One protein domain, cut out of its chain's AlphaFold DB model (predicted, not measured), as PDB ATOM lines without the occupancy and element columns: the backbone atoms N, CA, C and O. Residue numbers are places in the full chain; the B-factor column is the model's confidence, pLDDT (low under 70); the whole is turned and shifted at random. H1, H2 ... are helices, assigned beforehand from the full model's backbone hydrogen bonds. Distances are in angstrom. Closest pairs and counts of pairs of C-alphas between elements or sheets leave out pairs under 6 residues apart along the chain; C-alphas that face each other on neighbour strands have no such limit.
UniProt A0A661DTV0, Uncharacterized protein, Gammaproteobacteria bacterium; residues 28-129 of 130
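Overview. This is residues 28 to 129 of the 130 residues of an uncharacterized protein of Gammaproteobacteria bacterium (UniProt A0A661DTV0). What would one see first? A compact body of crossed helices, H1 to H5 with the first part of the long helix H6, has one arm: residues 117 to 129, of which 117 to 127 belong to H6, stick out from it. In the body H2 and H6 run side by side the same way, H4 crosses H2 and reaches H6, and H1 and H5 sit together at the end away from the arm. What are its parts and size? The 102 printed residues hold six named helices, in the order H1 to H6, and no named strand: the class is all helix. The whole is only just compact, close to loose, with a radius of gyration of the C-alphas of 15.0 A, and it spans 56 by 24 by 23 A.

Arrangement. What does H1, residues 28 to 35, meet? H1 and H2, residues 37 to 50, touch only at the corner, and only just, with 3 pairs of C-alphas within 8 A; the closest are those of Met 34 and Phe 40, 5.6 A apart. H1 touches H5, residues 83 to 90, the closest C-alphas being those of Val 31 and Ala 89, 5.7 A apart. H1 also touches residues 97 to 101 alone of H6, residues 95 to 127; the closest C-alphas are those of Ser 35 and Asp 97, 5.5 A apart. How do H2 and H6 stand? They touch at a shallow tilt of 25 degrees, the same way, with the C-alphas of Ser 41 and Glu 104 the closest at 5.8 A; H6 does this with residues 97 to 112 alone. What is the hub? H4, residues 66 to 79, touches four helices: it is about perpendicular to H2 at 86 degrees, the C-alphas of Met 44 and Ala 74 being the closest at 5.1 A. It forms a helical hairpin with H3, residues 52 to 59, where they only just touch, with 3 pairs of C-alphas within 8 A and those of Leu 59 and Arg 66 the closest at 5.9 A. It also touches H5, closest at the C-alphas of Gln 72 and Glu 83, 5.6 A, and H6, closest at those of Val 67 and Ala 105, 5.5 A. What of the backbones and the pairs apart? In H1 to H6 every O i to N i+4 pair is within hydrogen-bond range. H1 and H3, H2 and H5, and H3 and H5 are apart.

Along the chain. Where does H1 begin? C-alpha 28 is at (91.146, -45.762, 82.532). How long are the longer helices? From first to last C-alpha, H2 measures 19.7 A, H4 19.6 A and H6 47.9 A. Where does H6 end? C-alpha 127 is at (42.177, -37.902, 70.453).

Size, cuts and confidence. How far does it reach? The two C-alphas farthest apart are those of Ala 28 and Ser 129, 55.7 A; without residues 117 to 129 the body spans 35 by 23 by 23 A. Are there cuts or long links? The printed part has no cut, and no link is long. Where is confidence low? Residue 122 and residues 128 to 129 are under 70; the mean pLDDT of the printed part is 93.9.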
ATOM      1  N   ALA A  28      90.467 -46.052  83.791       94.62
ATOM      2  CA  ALA A  28      91.146 -45.762  82.532       94.62
ATOM      3  C   ALA A  28      90.272 -46.075  81.305       94.62
ATOM      4  O   ALA A  28      90.185 -45.247  80.404       94.62
ATOM      5  N   ASP A  29      89.557 -47.205  81.309       95.31
ATOM      6  CA  ASP A  29      88.667 -47.591  80.208       95.31
ATOM      7  C   ASP A  29      87.500 -46.605  80.055       95.31
ATOM      8  O   ASP A  29      87.127 -46.251  78.937       95.31
ATOM      9  N   LEU A  30      86.944 -46.124  81.174       96.00
ATOM     10  CA  LEU A  30      85.904 -45.091  81.168       96.00
ATOM     11  C   LEU A  30      86.430 -43.754  80.645       96.00
ATOM     12  O   LEU A  30      85.741 -43.106  79.867       96.00
ATOM     13  N   VAL A  31      87.635 -43.348  81.053       97.56
ATOM     14  CA  VAL A  31      88.274 -42.118  80.563       97.56
ATOM     15  C   VAL A  31      88.489 -42.213  79.056       97.56
ATOM     16  O   VAL A  31      88.037 -41.341  78.325       97.56
ATOM     17  N   THR A  32      89.083 -43.308  78.569       97.62
ATOM     18  CA  THR A  32      89.268 -43.539  77.129       97.62
ATOM     19  C   THR A  32      87.940 -43.534  76.375       97.62
ATOM     20  O   THR A  32      87.853 -42.953  75.298       97.62
ATOM     21  N   PHE A  33      86.897 -44.150  76.934       98.00
ATOM     22  CA  PHE A  33      85.573 -44.157  76.324       98.00
ATOM     23  C   PHE A  33      84.935 -42.765  76.264       98.00
ATOM     24  O   PHE A  33      84.390 -42.413  75.225       98.00
ATOM     25  N   MET A  34      85.004 -41.981  77.342       97.81
ATOM     26  CA  MET A  34      84.403 -40.646  77.395       97.81
ATOM     27  C   MET A  34      85.178 -39.608  76.571       97.81
ATOM     28  O   MET A  34      84.557 -38.686  76.050       97.81
ATOM     29  N   SER A  35      86.500 -39.764  76.415       97.94
ATOM     30  CA  SER A  35      87.314 -38.923  75.521       97.94
ATOM     31  C   SER A  35      87.070 -39.222  74.031       97.94
ATOM     32  O   SER A  35      87.271 -38.356  73.183       97.94
ATOM     33  N   ASP A  36      86.602 -40.423  73.677       98.06
ATOM     34  CA  ASP A  36      86.169 -40.748  72.312       98.06
ATOM     35  C   ASP A  36      84.764 -40.174  72.057       98.06
ATOM     36  O   ASP A  36      83.743 -40.839  72.244       98.06
ATOM     37  N   THR A  37      84.717 -38.903  71.645       95.56
ATOM     38  CA  THR A  37      83.468 -38.131  71.494       95.56
ATOM     39  C   THR A  37      82.463 -38.811  70.559       95.56
ATOM     40  O   THR A  37      81.273 -38.860  70.871       95.56
ATOM     41  N   GLU A  38      82.910 -39.374  69.430       97.81
ATOM     42  CA  GLU A  38      82.018 -40.036  68.469       97.81
ATOM     43  C   GLU A  38      81.395 -41.291  69.086       97.81
ATOM     44  O   GLU A  38      80.173 -41.490  69.059       97.81
ATOM     45  N   ARG A  39      82.235 -42.136  69.692       98.44
ATOM     46  CA  ARG A  39      81.771 -43.366  70.324       98.44
ATOM     47  C   ARG A  39      80.881 -43.071  71.523       98.44
ATOM     48  O   ARG A  39      79.858 -43.739  71.677       98.44
ATOM     49  N   PHE A  40      81.232 -42.092  72.349       98.50
ATOM     50  CA  PHE A  40      80.447 -41.726  73.519       98.50
ATOM     51  C   PHE A  40      79.080 -41.159  73.114       98.50
ATOM     52  O   PHE A  40      78.051 -41.640  73.597       98.50
ATOM     53  N   SER A  41      79.054 -40.247  72.132       98.56
ATOM     54  CA  SER A  41      77.827 -39.686  71.545       98.56
ATOM     55  C   SER A  41      76.907 -40.777  70.989       98.56
ATOM     56  O   SER A  41      75.704 -40.784  71.256       98.56
ATOM     57  N   LYS A  42      77.459 -41.789  70.306       98.69
ATOM     58  CA  LYS A  42      76.674 -42.938  69.829       98.69
ATOM     59  C   LYS A  42      75.948 -43.664  70.967       98.69
ATOM     60  O   LYS A  42      74.801 -44.068  70.788       98.69
ATOM     61  N   TYR A  43      76.586 -43.852  72.122       98.75
ATOM     62  CA  TYR A  43      75.945 -44.505  73.268       98.75
ATOM     63  C   TYR A  43      74.903 -43.616  73.953       98.75
ATOM     64  O   TYR A  43      73.886 -44.145  74.391       98.75
ATOM     65  N   MET A  44      75.089 -42.295  73.984       98.75
ATOM     66  CA  MET A  44      74.048 -41.364  74.442       98.75
ATOM     67  C   MET A  44      72.793 -41.461  73.569       98.75
ATOM     68  O   MET A  44      71.693 -41.632  74.089       98.75
ATOM     69  N   GLY A  45      72.957 -41.463  72.242       98.62
ATOM     70  CA  GLY A  45      71.840 -41.660  71.317       98.62
ATOM     71  C   GLY A  45      71.152 -43.016  71.504       98.62
ATOM     72  O   GLY A  45      69.928 -43.110  71.451       98.62
ATOM     73  N   ARG A  46      71.918 -44.076  71.796       98.69
ATOM     74  CA  ARG A  46      71.343 -45.384  72.146       98.69
ATOM     75  C   ARG A  46      70.531 -45.340  73.435       98.69
ATOM     76  O   ARG A  46      69.456 -45.918  73.445       98.69
ATOM     77  N   VAL A  47      70.986 -44.649  74.480       98.75
ATOM     78  CA  VAL A  47      70.189 -44.459  75.705       98.75
ATOM     79  C   VAL A  47      68.860 -43.781  75.373       98.75
ATOM     80  O   VAL A  47      67.816 -44.319  75.728       98.75
ATOM     81  N   CYS A  48      68.879 -42.677  74.619       98.50
ATOM     82  CA  CYS A  48      67.659 -41.969  74.208       98.50
ATOM     83  C   CYS A  48      66.653 -42.864  73.460       98.50
ATOM     84  O   CYS A  48      65.447 -42.670  73.602       98.50
ATOM     85  N   ASN A  49      67.143 -43.847  72.697       97.62
ATOM     86  CA  ASN A  49      66.318 -44.745  71.888       97.62
ATOM     87  C   ASN A  49      65.884 -46.024  72.621       97.62
ATOM     88  O   ASN A  49      64.792 -46.531  72.381       97.62
ATOM     89  N   GLU A  50      66.753 -46.588  73.462       97.94
ATOM     90  CA  GLU A  50      66.569 -47.909  74.074       97.94
ATOM     91  C   GLU A  50      65.960 -47.823  75.481       97.94
ATOM     92  O   GLU A  50      65.369 -48.798  75.939       97.94
ATOM     93  N   TRP A  51      66.128 -46.702  76.193       98.12
ATOM     94  CA  TRP A  51      65.771 -46.565  77.610       98.12
ATOM     95  C   TRP A  51      64.586 -45.616  77.810       98.12
ATOM     96  O   TRP A  51      64.702 -44.577  78.460       98.12
ATOM     97  N   THR A  52      63.438 -45.954  77.219       97.00
ATOM     98  CA  THR A  52      62.248 -45.093  77.188       97.00
ATOM     99  C   THR A  52      61.823 -44.618  78.577       97.00
ATOM    100  O   THR A  52      61.667 -43.414  78.779       97.00
ATOM    101  N   LYS A  53      61.664 -45.520  79.552       97.62
ATOM    102  CA  LYS A  53      61.136 -45.145  80.875       97.62
ATOM    103  C   LYS A  53      62.151 -44.348  81.683       97.62
ATOM    104  O   LYS A  53      61.795 -43.357  82.319       97.62
ATOM    105  N   SER A  54      63.417 -44.733  81.621       98.12
ATOM    106  CA  SER A  54      64.530 -43.986  82.195       98.12
ATOM    107  C   SER A  54      64.644 -42.586  81.585       98.12
ATOM    108  O   SER A  54      64.785 -41.625  82.335       98.12
ATOM    109  N   CYS A  55      64.531 -42.428  80.263       98.06
ATOM    110  CA  CYS A  55      64.563 -41.125  79.596       98.06
ATOM    111  C   CYS A  55      63.346 -40.269  79.947       98.06
ATOM    112  O   CYS A  55      63.514 -39.119  80.338       98.06
ATOM    113  N   GLU A  56      62.131 -40.814  79.898       97.12
ATOM    114  CA  GLU A  56      60.934 -40.090  80.335       97.12
ATOM    115  C   GLU A  56      61.055 -39.657  81.801       97.12
ATOM    116  O   GLU A  56      60.774 -38.504  82.136       97.12
ATOM    117  N   HIS A  57      61.547 -40.539  82.676       97.19
ATOM    118  CA  HIS A  57      61.763 -40.206  84.078       97.19
ATOM    119  C   HIS A  57      62.895 -39.205  84.288       97.19
ATOM    120  O   HIS A  57      62.805 -38.402  85.209       97.19
ATOM    121  N   ASN A  58      63.964 -39.209  83.501       97.75
ATOM    122  CA  ASN A  58      65.121 -38.374  83.807       97.75
ATOM    123  C   ASN A  58      65.191 -37.096  82.969       97.75
ATOM    124  O   ASN A  58      65.440 -36.014  83.502       97.75
ATOM    125  N   LEU A  59      64.892 -37.170  81.677       97.56
ATOM    126  CA  LEU A  59      64.976 -36.030  80.769       97.56
ATOM    127  C   LEU A  59      63.825 -35.038  80.951       97.56
ATOM    128  O   LEU A  59      64.006 -33.849  80.696       97.56
ATOM    129  N   THR A  60      62.683 -35.470  81.496       96.94
ATOM    130  CA  THR A  60      61.609 -34.544  81.900       96.94
ATOM    131  C   THR A  60      61.847 -33.890  83.267       96.94
ATOM    132  O   THR A  60      61.048 -33.049  83.685       96.94
ATOM    133  N   ASN A  61      62.916 -34.265  83.985       96.62
ATOM    134  CA  ASN A  61      63.287 -33.667  85.268       96.62
ATOM    135  C   ASN A  61      64.201 -32.455  85.058       96.62
ATOM    136  O   ASN A  61      65.418 -32.595  84.968       96.62
ATOM    137  N   PHE A  62      63.640 -31.252  84.997       94.38
ATOM    138  CA  PHE A  62      64.446 -30.039  84.808       94.38
ATOM    139  C   PHE A  62      65.226 -29.611  86.061       94.38
ATOM    140  O   PHE A  62      66.103 -28.758  85.960       94.38
ATOM    141  N   GLU A  63      64.938 -30.200  87.224       95.38
ATOM    142  CA  GLU A  63      65.649 -29.911  88.476       95.38
ATOM    143  C   GLU A  63      66.949 -30.719  88.619       95.38
ATOM    144  O   GLU A  63      67.780 -30.395  89.466       95.38
ATOM    145  N   GLN A  64      67.152 -31.756  87.795       95.62
ATOM    146  CA  GLN A  64      68.379 -32.553  87.819       95.62
ATOM    147  C   GLN A  64      69.355 -32.167  86.710       95.62
ATOM    148  O   GLN A  64      68.981 -31.637  85.663       95.62
ATOM    149  N   ASN A  65      70.622 -32.538  86.893       97.88
ATOM    150  CA  ASN A  65      71.623 -32.416  85.843       97.88
ATOM    151  C   ASN A  65      71.434 -33.515  84.777       97.88
ATOM    152  O   ASN A  65      72.037 -34.585  84.844       97.88
ATOM    153  N   ARG A  66      70.582 -33.233  83.787       98.38
ATOM    154  CA  ARG A  66      70.228 -34.160  82.697       98.38
ATOM    155  C   ARG A  66      71.419 -34.531  81.811       98.38
ATOM    156  O   ARG A  66      71.489 -35.661  81.340       98.38
ATOM    157  N   VAL A  67      72.354 -33.598  81.625       98.50
ATOM    158  CA  VAL A  67      73.599 -33.808  80.867       98.50
ATOM    159  C   VAL A  67      74.465 -34.853  81.568       98.50
ATOM    160  O   VAL A  67      74.850 -35.849  80.959       98.50
ATOM    161  N   ALA A  68      74.693 -34.680  82.875       98.31
ATOM    162  CA  ALA A  68      75.444 -35.648  83.669       98.31
ATOM    163  C   ALA A  68      74.746 -37.015  83.708       98.31
ATOM    164  O   ALA A  68      75.408 -38.034  83.509       98.31
ATOM    165  N   TRP A  69      73.422 -37.041  83.902       98.56
ATOM    166  CA  TRP A  69      72.655 -38.287  83.889       98.56
ATOM    167  C   TRP A  69      72.815 -39.039  82.561       98.56
ATOM    168  O   TRP A  69      73.123 -40.227  82.576       98.56
ATOM    169  N   LEU A  70      72.689 -38.359  81.415       98.75
ATOM    170  CA  LEU A  70      72.816 -39.007  80.106       98.75
ATOM    171  C   LEU A  70      74.231 -39.565  79.877       98.75
ATOM    172  O   LEU A  70      74.382 -40.675  79.366       98.75
ATOM    173  N   GLY A  71      75.270 -38.841  80.306       98.38
ATOM    174  CA  GLY A  71      76.650 -39.333  80.254       98.38
ATOM    175  C   GLY A  71      76.880 -40.569  81.136       98.38
ATOM    176  O   GLY A  71      77.499 -41.546  80.702       98.38
ATOM    177  N   GLN A  72      76.332 -40.572  82.353       97.88
ATOM    178  CA  GLN A  72      76.384 -41.724  83.258       97.88
ATOM    179  C   GLN A  72      75.611 -42.922  82.694       97.88
ATOM    180  O   GLN A  72      76.128 -44.041  82.704       97.88
ATOM    181  N   ALA A  73      74.426 -42.686  82.132       98.56
ATOM    182  CA  ALA A  73      73.606 -43.697  81.478       98.56
ATOM    183  C   ALA A  73      74.333 -44.328  80.281       98.56
ATOM    184  O   ALA A  73      74.353 -45.549  80.145       98.56
ATOM    185  N   ALA A  74      75.016 -43.529  79.458       98.50
ATOM    186  CA  ALA A  74      75.820 -44.034  78.346       98.50
ATOM    187  C   ALA A  74      76.988 -44.921  78.827       98.50
ATOM    188  O   ALA A  74      77.235 -45.985  78.250       98.50
ATOM    189  N   CYS A  75      77.659 -44.549  79.922       97.56
ATOM    190  CA  CYS A  75      78.689 -45.383  80.549       97.56
ATOM    191  C   CYS A  75      78.115 -46.678  81.146       97.56
ATOM    192  O   CYS A  75      78.734 -47.741  81.043       97.56
ATOM    193  N   ALA A  76      76.925 -46.620  81.743       97.00
ATOM    194  CA  ALA A  76      76.222 -47.795  82.244       97.00
ATOM    195  C   ALA A  76      75.797 -48.729  81.097       97.00
ATOM    196  O   ALA A  76      76.029 -49.935  81.173       97.00
ATOM    197  N   LEU A  77      75.278 -48.195  79.991       98.00
ATOM    198  CA  LEU A  77      74.922 -48.973  78.802       98.00
ATOM    199  C   LEU A  77      76.143 -49.664  78.180       98.00
ATOM    200  O   LEU A  77      76.067 -50.835  77.803       98.00
ATOM    201  N   TRP A  78      77.270 -48.957  78.076       96.75
ATOM    202  CA  TRP A  78      78.494 -49.510  77.497       96.75
ATOM    203  C   TRP A  78      79.173 -50.527  78.415       96.75
ATOM    204  O   TRP A  78      79.534 -51.620  77.975       96.75
ATOM    205  N   PHE A  79      79.350 -50.168  79.685       93.62
ATOM    206  CA  PHE A  79      80.273 -50.864  80.573       93.62
ATOM    207  C   PHE A  79      79.630 -51.400  81.836       93.62
ATOM    208  O   PHE A  79      80.324 -52.028  82.617       93.62
ATOM    209  N   LYS A  80      78.330 -51.210  82.067       94.44
ATOM    210  CA  LYS A  80      77.608 -51.608  83.289       94.44
ATOM    211  C   LYS A  80      78.242 -51.071  84.578       94.44
ATOM    212  O   LYS A  80      78.540 -51.836  85.504       94.44
ATOM    213  N   CYS A  81      78.575 -49.788  84.587       92.69
ATOM    214  CA  CYS A  81      79.338 -49.157  85.658       92.69
ATOM    215  C   CYS A  81      78.454 -48.243  86.524       92.69
ATOM    216  O   CYS A  81      77.641 -47.513  85.951       92.69
ATOM    217  N   PRO A  82      78.616 -48.246  87.863       95.06
ATOM    218  CA  PRO A  82      77.910 -47.316  88.735       95.06
ATOM    219  C   PRO A  82      78.289 -45.861  88.463       95.06
ATOM    220  O   PRO A  82      79.452 -45.556  88.176       95.06
ATOM    221  N   GLU A  83      77.334 -44.947  88.648       95.50
ATOM    222  CA  GLU A  83      77.546 -43.506  88.449       95.50
ATOM    223  C   GLU A  83      78.732 -42.964  89.252       95.50
ATOM    224  O   GLU A  83      79.450 -42.080  88.786       95.50
ATOM    225  N   SER A  84      78.971 -43.527  90.441       94.38
ATOM    226  CA  SER A  84      80.000 -43.061  91.366       94.38
ATOM    227  C   SER A  84      81.399 -43.239  90.783       94.38
ATOM    228  O   SER A  84      82.235 -42.343  90.895       94.38
ATOM    229  N   ILE A  85      81.630 -44.349  90.078       94.75
ATOM    230  CA  ILE A  85      82.887 -44.624  89.376       94.75
ATOM    231  C   ILE A  85      82.996 -43.752  88.126       94.75
ATOM    232  O   ILE A  85      84.070 -43.220  87.851       94.75
ATOM    233  N   VAL A  86      81.894 -43.555  87.393       95.81
ATOM    234  CA  VAL A  86      81.865 -42.662  86.220       95.81
ATOM    235  C   VAL A  86      82.238 -41.236  86.619       95.81
ATOM    236  O   VAL A  86      83.056 -40.604  85.961       95.81
ATOM    237  N   ARG A  87      81.713 -40.744  87.741       95.88
ATOM    238  CA  ARG A  87      82.024 -39.422  88.292       95.88
ATOM    239  C   ARG A  87      83.478 -39.302  88.745       95.88
ATOM    240  O   ARG A  87      84.089 -38.258  88.528       95.88
ATOM    241  N   SER A  88      84.060 -40.363  89.310       95.19
ATOM    242  CA  SER A  88      85.507 -40.413  89.550       95.19
ATOM    243  C   SER A  88      86.295 -40.353  88.239       95.19
ATOM    244  O   SER A  88      87.196 -39.529  88.123       95.19
ATOM    245  N   ALA A  89      85.930 -41.152  87.233       96.25
ATOM    246  CA  ALA A  89      86.573 -41.145  85.918       96.25
ATOM    247  C   ALA A  89      86.474 -39.781  85.212       96.25
ATOM    248  O   ALA A  89      87.454 -39.312  84.642       96.25
ATOM    249  N   TRP A  90      85.333 -39.102  85.322       97.50
ATOM    250  CA  TRP A  90      85.091 -37.784  84.734       97.50
ATOM    251  C   TRP A  90      86.122 -36.738  85.179       97.50
ATOM    252  O   TRP A  90      86.546 -35.905  84.380       97.50
ATOM    253  N   SER A  91      86.577 -36.810  86.437       97.31
ATOM    254  CA  SER A  91      87.588 -35.892  86.984       97.31
ATOM    255  C   SER A  91      88.969 -35.999  86.325       97.31
ATOM    256  O   SER A  91      89.772 -35.081  86.470       97.31
ATOM    257  N   PHE A  92      89.235 -37.080  85.587       97.75
ATOM    258  CA  PHE A  92      90.481 -37.283  84.844       97.75
ATOM    259  C   PHE A  92      90.413 -36.812  83.385       97.75
ATOM    260  O   PHE A  92      91.444 -36.793  82.716       97.75
ATOM    261  N   LEU A  93      89.229 -36.451  82.883       97.62
ATOM    262  CA  LEU A  93      89.082 -35.897  81.538       97.62
ATOM    263  C   LEU A  93      89.680 -34.491  81.458       97.62
ATOM    264  O   LEU A  93      89.658 -33.726  82.426       97.62
ATOM    265  N   SER A  94      90.168 -34.131  80.271       98.06
ATOM    266  CA  SER A  94      90.535 -32.747  79.981       98.06
ATOM    267  C   SER A  94      89.289 -31.852  79.971       98.06
ATOM    268  O   SER A  94      88.173 -32.316  79.735       98.06
ATOM    269  N   SER A  95      89.458 -30.547  80.193       98.00
ATOM    270  CA  SER A  95      88.338 -29.597  80.099       98.00
ATOM    271  C   SER A  95      87.704 -29.573  78.705       98.00
ATOM    272  O   SER A  95      86.504 -29.340  78.585       98.00
ATOM    273  N   GLU A  96      88.504 -29.816  77.665       98.12
ATOM    274  CA  GLU A  96      88.039 -29.908  76.280       98.12
ATOM    275  C   GLU A  96      87.167 -31.151  76.073       98.12
ATOM    276  O   GLU A  96      86.040 -31.021  75.599       98.12
ATOM    277  N   ASP A  97      87.616 -32.326  76.528       98.00
ATOM    278  CA  ASP A  97      86.834 -33.568  76.437       98.00
ATOM    279  C   ASP A  97      85.517 -33.456  77.213       98.00
ATOM    280  O   ASP A  97      84.461 -33.843  76.715       98.00
ATOM    281  N   GLN A  98      85.554 -32.876  78.420       98.31
ATOM    282  CA  GLN A  98      84.347 -32.628  79.211       98.31
ATOM    283  C   GLN A  98      83.363 -31.721  78.463       98.31
ATOM    284  O   GLN A  98      82.157 -31.974  78.470       98.31
ATOM    285  N   GLN A  99      83.859 -30.671  77.805       98.50
ATOM    286  CA  GLN A  99      83.025 -29.760  77.030       98.50
ATOM    287  C   GLN A  99      82.432 -30.445  75.793       98.50
ATOM    288  O   GLN A  99      81.237 -30.298  75.537       98.50
ATOM    289  N   LEU A 100      83.231 -31.209  75.044       98.38
ATOM    290  CA  LEU A 100      82.767 -31.964  73.879       98.38
ATOM    291  C   LEU A 100      81.687 -32.979  74.270       98.38
ATOM    292  O   LEU A 100      80.618 -32.999  73.661       98.38
ATOM    293  N   ALA A 101      81.916 -33.745  75.336       98.19
ATOM    294  CA  ALA A 101      80.944 -34.692  75.872       98.19
ATOM    295  C   ALA A 101      79.638 -34.012  76.316       98.19
ATOM    296  O   ALA A 101      78.552 -34.492  75.986       98.19
ATOM    297  N   ASN A 102      79.724 -32.877  77.021       98.56
ATOM    298  CA  ASN A 102      78.543 -32.118  77.440       98.56
ATOM    299  C   ASN A 102      77.744 -31.597  76.237       98.56
ATOM    300  O   ASN A 102      76.524 -31.736  76.212       98.56
ATOM    301  N   ASN A 103      78.425 -31.065  75.217       98.69
ATOM    302  CA  ASN A 103      77.781 -30.578  73.997       98.69
ATOM    303  C   ASN A 103      77.038 -31.700  73.256       98.69
ATOM    304  O   ASN A 103      75.938 -31.487  72.748       98.69
ATOM    305  N   GLU A 104      77.623 -32.898  73.176       98.62
ATOM    306  CA  GLU A 104      76.962 -34.056  72.565       98.62
ATOM    307  C   GLU A 104      75.737 -34.501  73.371       98.62
ATOM    308  O   GLU A 104      74.668 -34.718  72.798       98.62
ATOM    309  N   ALA A 105      75.845 -34.560  74.699       98.62
ATOM    310  CA  ALA A 105      74.710 -34.875  75.562       98.62
ATOM    311  C   ALA A 105      73.568 -33.856  75.402       98.62
ATOM    312  O   ALA A 105      72.412 -34.251  75.264       98.62
ATOM    313  N   GLU A 106      73.870 -32.556  75.347       98.62
ATOM    314  CA  GLU A 106      72.868 -31.513  75.101       98.62
ATOM    315  C   GLU A 106      72.147 -31.699  73.762       98.62
ATOM    316  O   GLU A 106      70.917 -31.611  73.721       98.62
ATOM    317  N   LYS A 107      72.874 -32.017  72.682       98.56
ATOM    318  CA  LYS A 107      72.273 -32.299  71.367       98.56
ATOM    319  C   LYS A 107      71.304 -33.478  71.429       98.56
ATOM    320  O   LYS A 107      70.196 -33.387  70.903       98.56
ATOM    321  N   HIS A 108      71.689 -34.574  72.086       98.69
ATOM    322  CA  HIS A 108      70.824 -35.752  72.228       98.69
ATOM    323  C   HIS A 108      69.577 -35.463  73.059       98.69
ATOM    324  O   HIS A 108      68.490 -35.903  72.690       98.69
ATOM    325  N   ILE A 109      69.705 -34.682  74.134       98.44
ATOM    326  CA  ILE A 109      68.560 -34.255  74.949       98.44
ATOM    327  C   ILE A 109      67.601 -33.401  74.116       98.44
ATOM    328  O   ILE A 109      66.402 -33.662  74.118       98.44
ATOM    329  N   GLN A 110      68.114 -32.419  73.367       97.75
ATOM    330  CA  GLN A 110      67.296 -31.552  72.512       97.75
ATOM    331  C   GLN A 110      66.564 -32.343  71.418       97.75
ATOM    332  O   GLN A 110      65.384 -32.095  71.156       97.75
ATOM    333  N   ASN A 111      67.239 -33.312  70.794       97.62
ATOM    334  CA  ASN A 111      66.627 -34.186  69.793       97.62
ATOM    335  C   ASN A 111      65.509 -35.037  70.409       97.62
ATOM    336  O   ASN A 111      64.390 -35.036  69.897       97.62
ATOM    337  N   TRP A 112      65.777 -35.673  71.554       97.38
ATOM    338  CA  TRP A 112      64.782 -36.467  72.277       97.38
ATOM    339  C   TRP A 112      63.562 -35.624  72.682       97.38
ATOM    340  O   TRP A 112      62.420 -36.052  72.515       97.38
ATOM    341  N   GLU A 113      63.770 -34.394  73.162       94.94
ATOM    342  CA  GLU A 113      62.682 -33.474  73.513       94.94
ATOM    343  C   GLU A 113      61.809 -33.120  72.304       94.94
ATOM    344  O   GLU A 113      60.580 -33.074  72.425       94.94
ATOM    345  N   LYS A 114      62.427 -32.873  71.144       94.25
ATOM    346  CA  LYS A 114      61.720 -32.542  69.904       94.25
ATOM    347  C   LYS A 114      60.837 -33.702  69.441       94.25
ATOM    348  O   LYS A 114      59.652 -33.494  69.184       94.25
ATOM    349  N   GLU A 115      61.385 -34.912  69.399       91.44
ATOM    350  CA  GLU A 115      60.663 -36.127  68.994       91.44
ATOM    351  C   GLU A 115      59.470 -36.421  69.919       91.44
ATOM    352  O   GLU A 115      58.362 -36.739  69.468       91.44
ATOM    353  N   ASN A 116      59.653 -36.237  71.227       88.38
ATOM    354  CA  ASN A 116      58.586 -36.443  72.205       88.38
ATOM    355  C   ASN A 116      57.514 -35.342  72.152       88.38
ATOM    356  O   ASN A 116      56.322 -35.629  72.288       88.38
ATOM    357  N   ALA A 117      57.891 -34.086  71.895       83.12
ATOM    358  CA  ALA A 117      56.932 -32.996  71.708       83.12
ATOM    359  C   ALA A 117      56.064 -33.184  70.448       83.12
ATOM    360  O   ALA A 117      54.859 -32.902  70.469       83.12
ATOM    361  N   GLU A 118      56.656 -33.677  69.357       75.19
ATOM    362  CA  GLU A 118      55.938 -34.028  68.128       75.19
ATOM    363  C   GLU A 118      54.944 -35.170  68.380       75.19
ATOM    364  O   GLU A 118      53.768 -35.052  68.021       75.19
ATOM    365  N   THR A 119      55.373 -36.214  69.093       76.25
ATOM    366  CA  THR A 119      54.533 -37.363  69.469       76.25
ATOM    367  C   THR A 119      53.350 -36.950  70.351       76.25
ATOM    368  O   THR A 119      52.204 -37.305  70.063       76.25
ATOM    369  N   GLU A 120      53.579 -36.134  71.388       74.88
ATOM    370  CA  GLU A 120      52.500 -35.578  72.218       74.88
ATOM    371  C   GLU A 120      51.490 -34.779  71.384       74.88
ATOM    372  O   GLU A 120      50.276 -34.903  71.570       74.88
ATOM    373  N   THR A 121      51.985 -33.940  70.470       70.38
ATOM    374  CA  THR A 121      51.141 -33.096  69.616       70.38
ATOM    375  C   THR A 121      50.287 -33.943  68.678       70.38
ATOM    376  O   THR A 121      49.098 -33.663  68.504       70.38
ATOM    377  N   TRP A 122      50.873 -34.989  68.097       62.88
ATOM    378  CA  TRP A 122      50.183 -35.913  67.205       62.88
ATOM    379  C   TRP A 122      49.082 -36.685  67.940       62.88
ATOM    380  O   TRP A 122      47.932 -36.690  67.497       62.88
ATOM    381  N   ASN A 123      49.392 -37.214  69.127       71.50
ATOM    382  CA  ASN A 123      48.423 -37.899  69.983       71.50
ATOM    383  C   ASN A 123      47.252 -36.979  70.364       71.50
ATOM    384  O   ASN A 123      46.094 -37.354  70.196       71.50
ATOM    385  N   ARG A 124      47.513 -35.737  70.799       73.12
ATOM    386  CA  ARG A 124      46.430 -34.788  71.130       73.12
ATOM    387  C   ARG A 124      45.514 -34.502  69.943       73.12
ATOM    388  O   ARG A 124      44.312 -34.374  70.143       73.12
ATOM    389  N   ARG A 125      46.052 -34.405  68.722       71.75
ATOM    390  CA  ARG A 125      45.240 -34.185  67.513       71.75
ATOM    391  C   ARG A 125      44.329 -35.373  67.212       71.75
ATOM    392  O   ARG A 125      43.161 -35.148  66.923       71.75
ATOM    393  N   LEU A 126      44.830 -36.604  67.327       71.19
ATOM    394  CA  LEU A 126      44.029 -37.811  67.089       71.19
ATOM    395  C   LEU A 126      42.899 -38.007  68.106       71.19
ATOM    396  O   LEU A 126      41.811 -38.448  67.745       71.19
ATOM    397  N   PHE A 127      43.152 -37.698  69.377       70.06
ATOM    398  CA  PHE A 127      42.177 -37.902  70.453       70.06
ATOM    399  C   PHE A 127      41.280 -36.681  70.716       70.06
ATOM    400  O   PHE A 127      40.387 -36.763  71.547       70.06
ATOM    401  N   SER A 128      41.492 -35.563  70.010       65.25
ATOM    402  CA  SER A 128      40.623 -34.373  70.047       65.25
ATOM    403  C   SER A 128      39.597 -34.331  68.903       65.25
ATOM    404  O   SER A 128      38.800 -33.396  68.846       65.25
ATOM    405  N   SER A 129      39.633 -35.290  67.971       59.34
ATOM    406  CA  SER A 129      38.681 -35.422  66.854       59.34
ATOM    407  C   SER A 129      37.518 -36.390  67.128       59.34
ATOM    408  O   SER A 129      36.804 -36.752  66.193       59.34
TER     409      SER A 129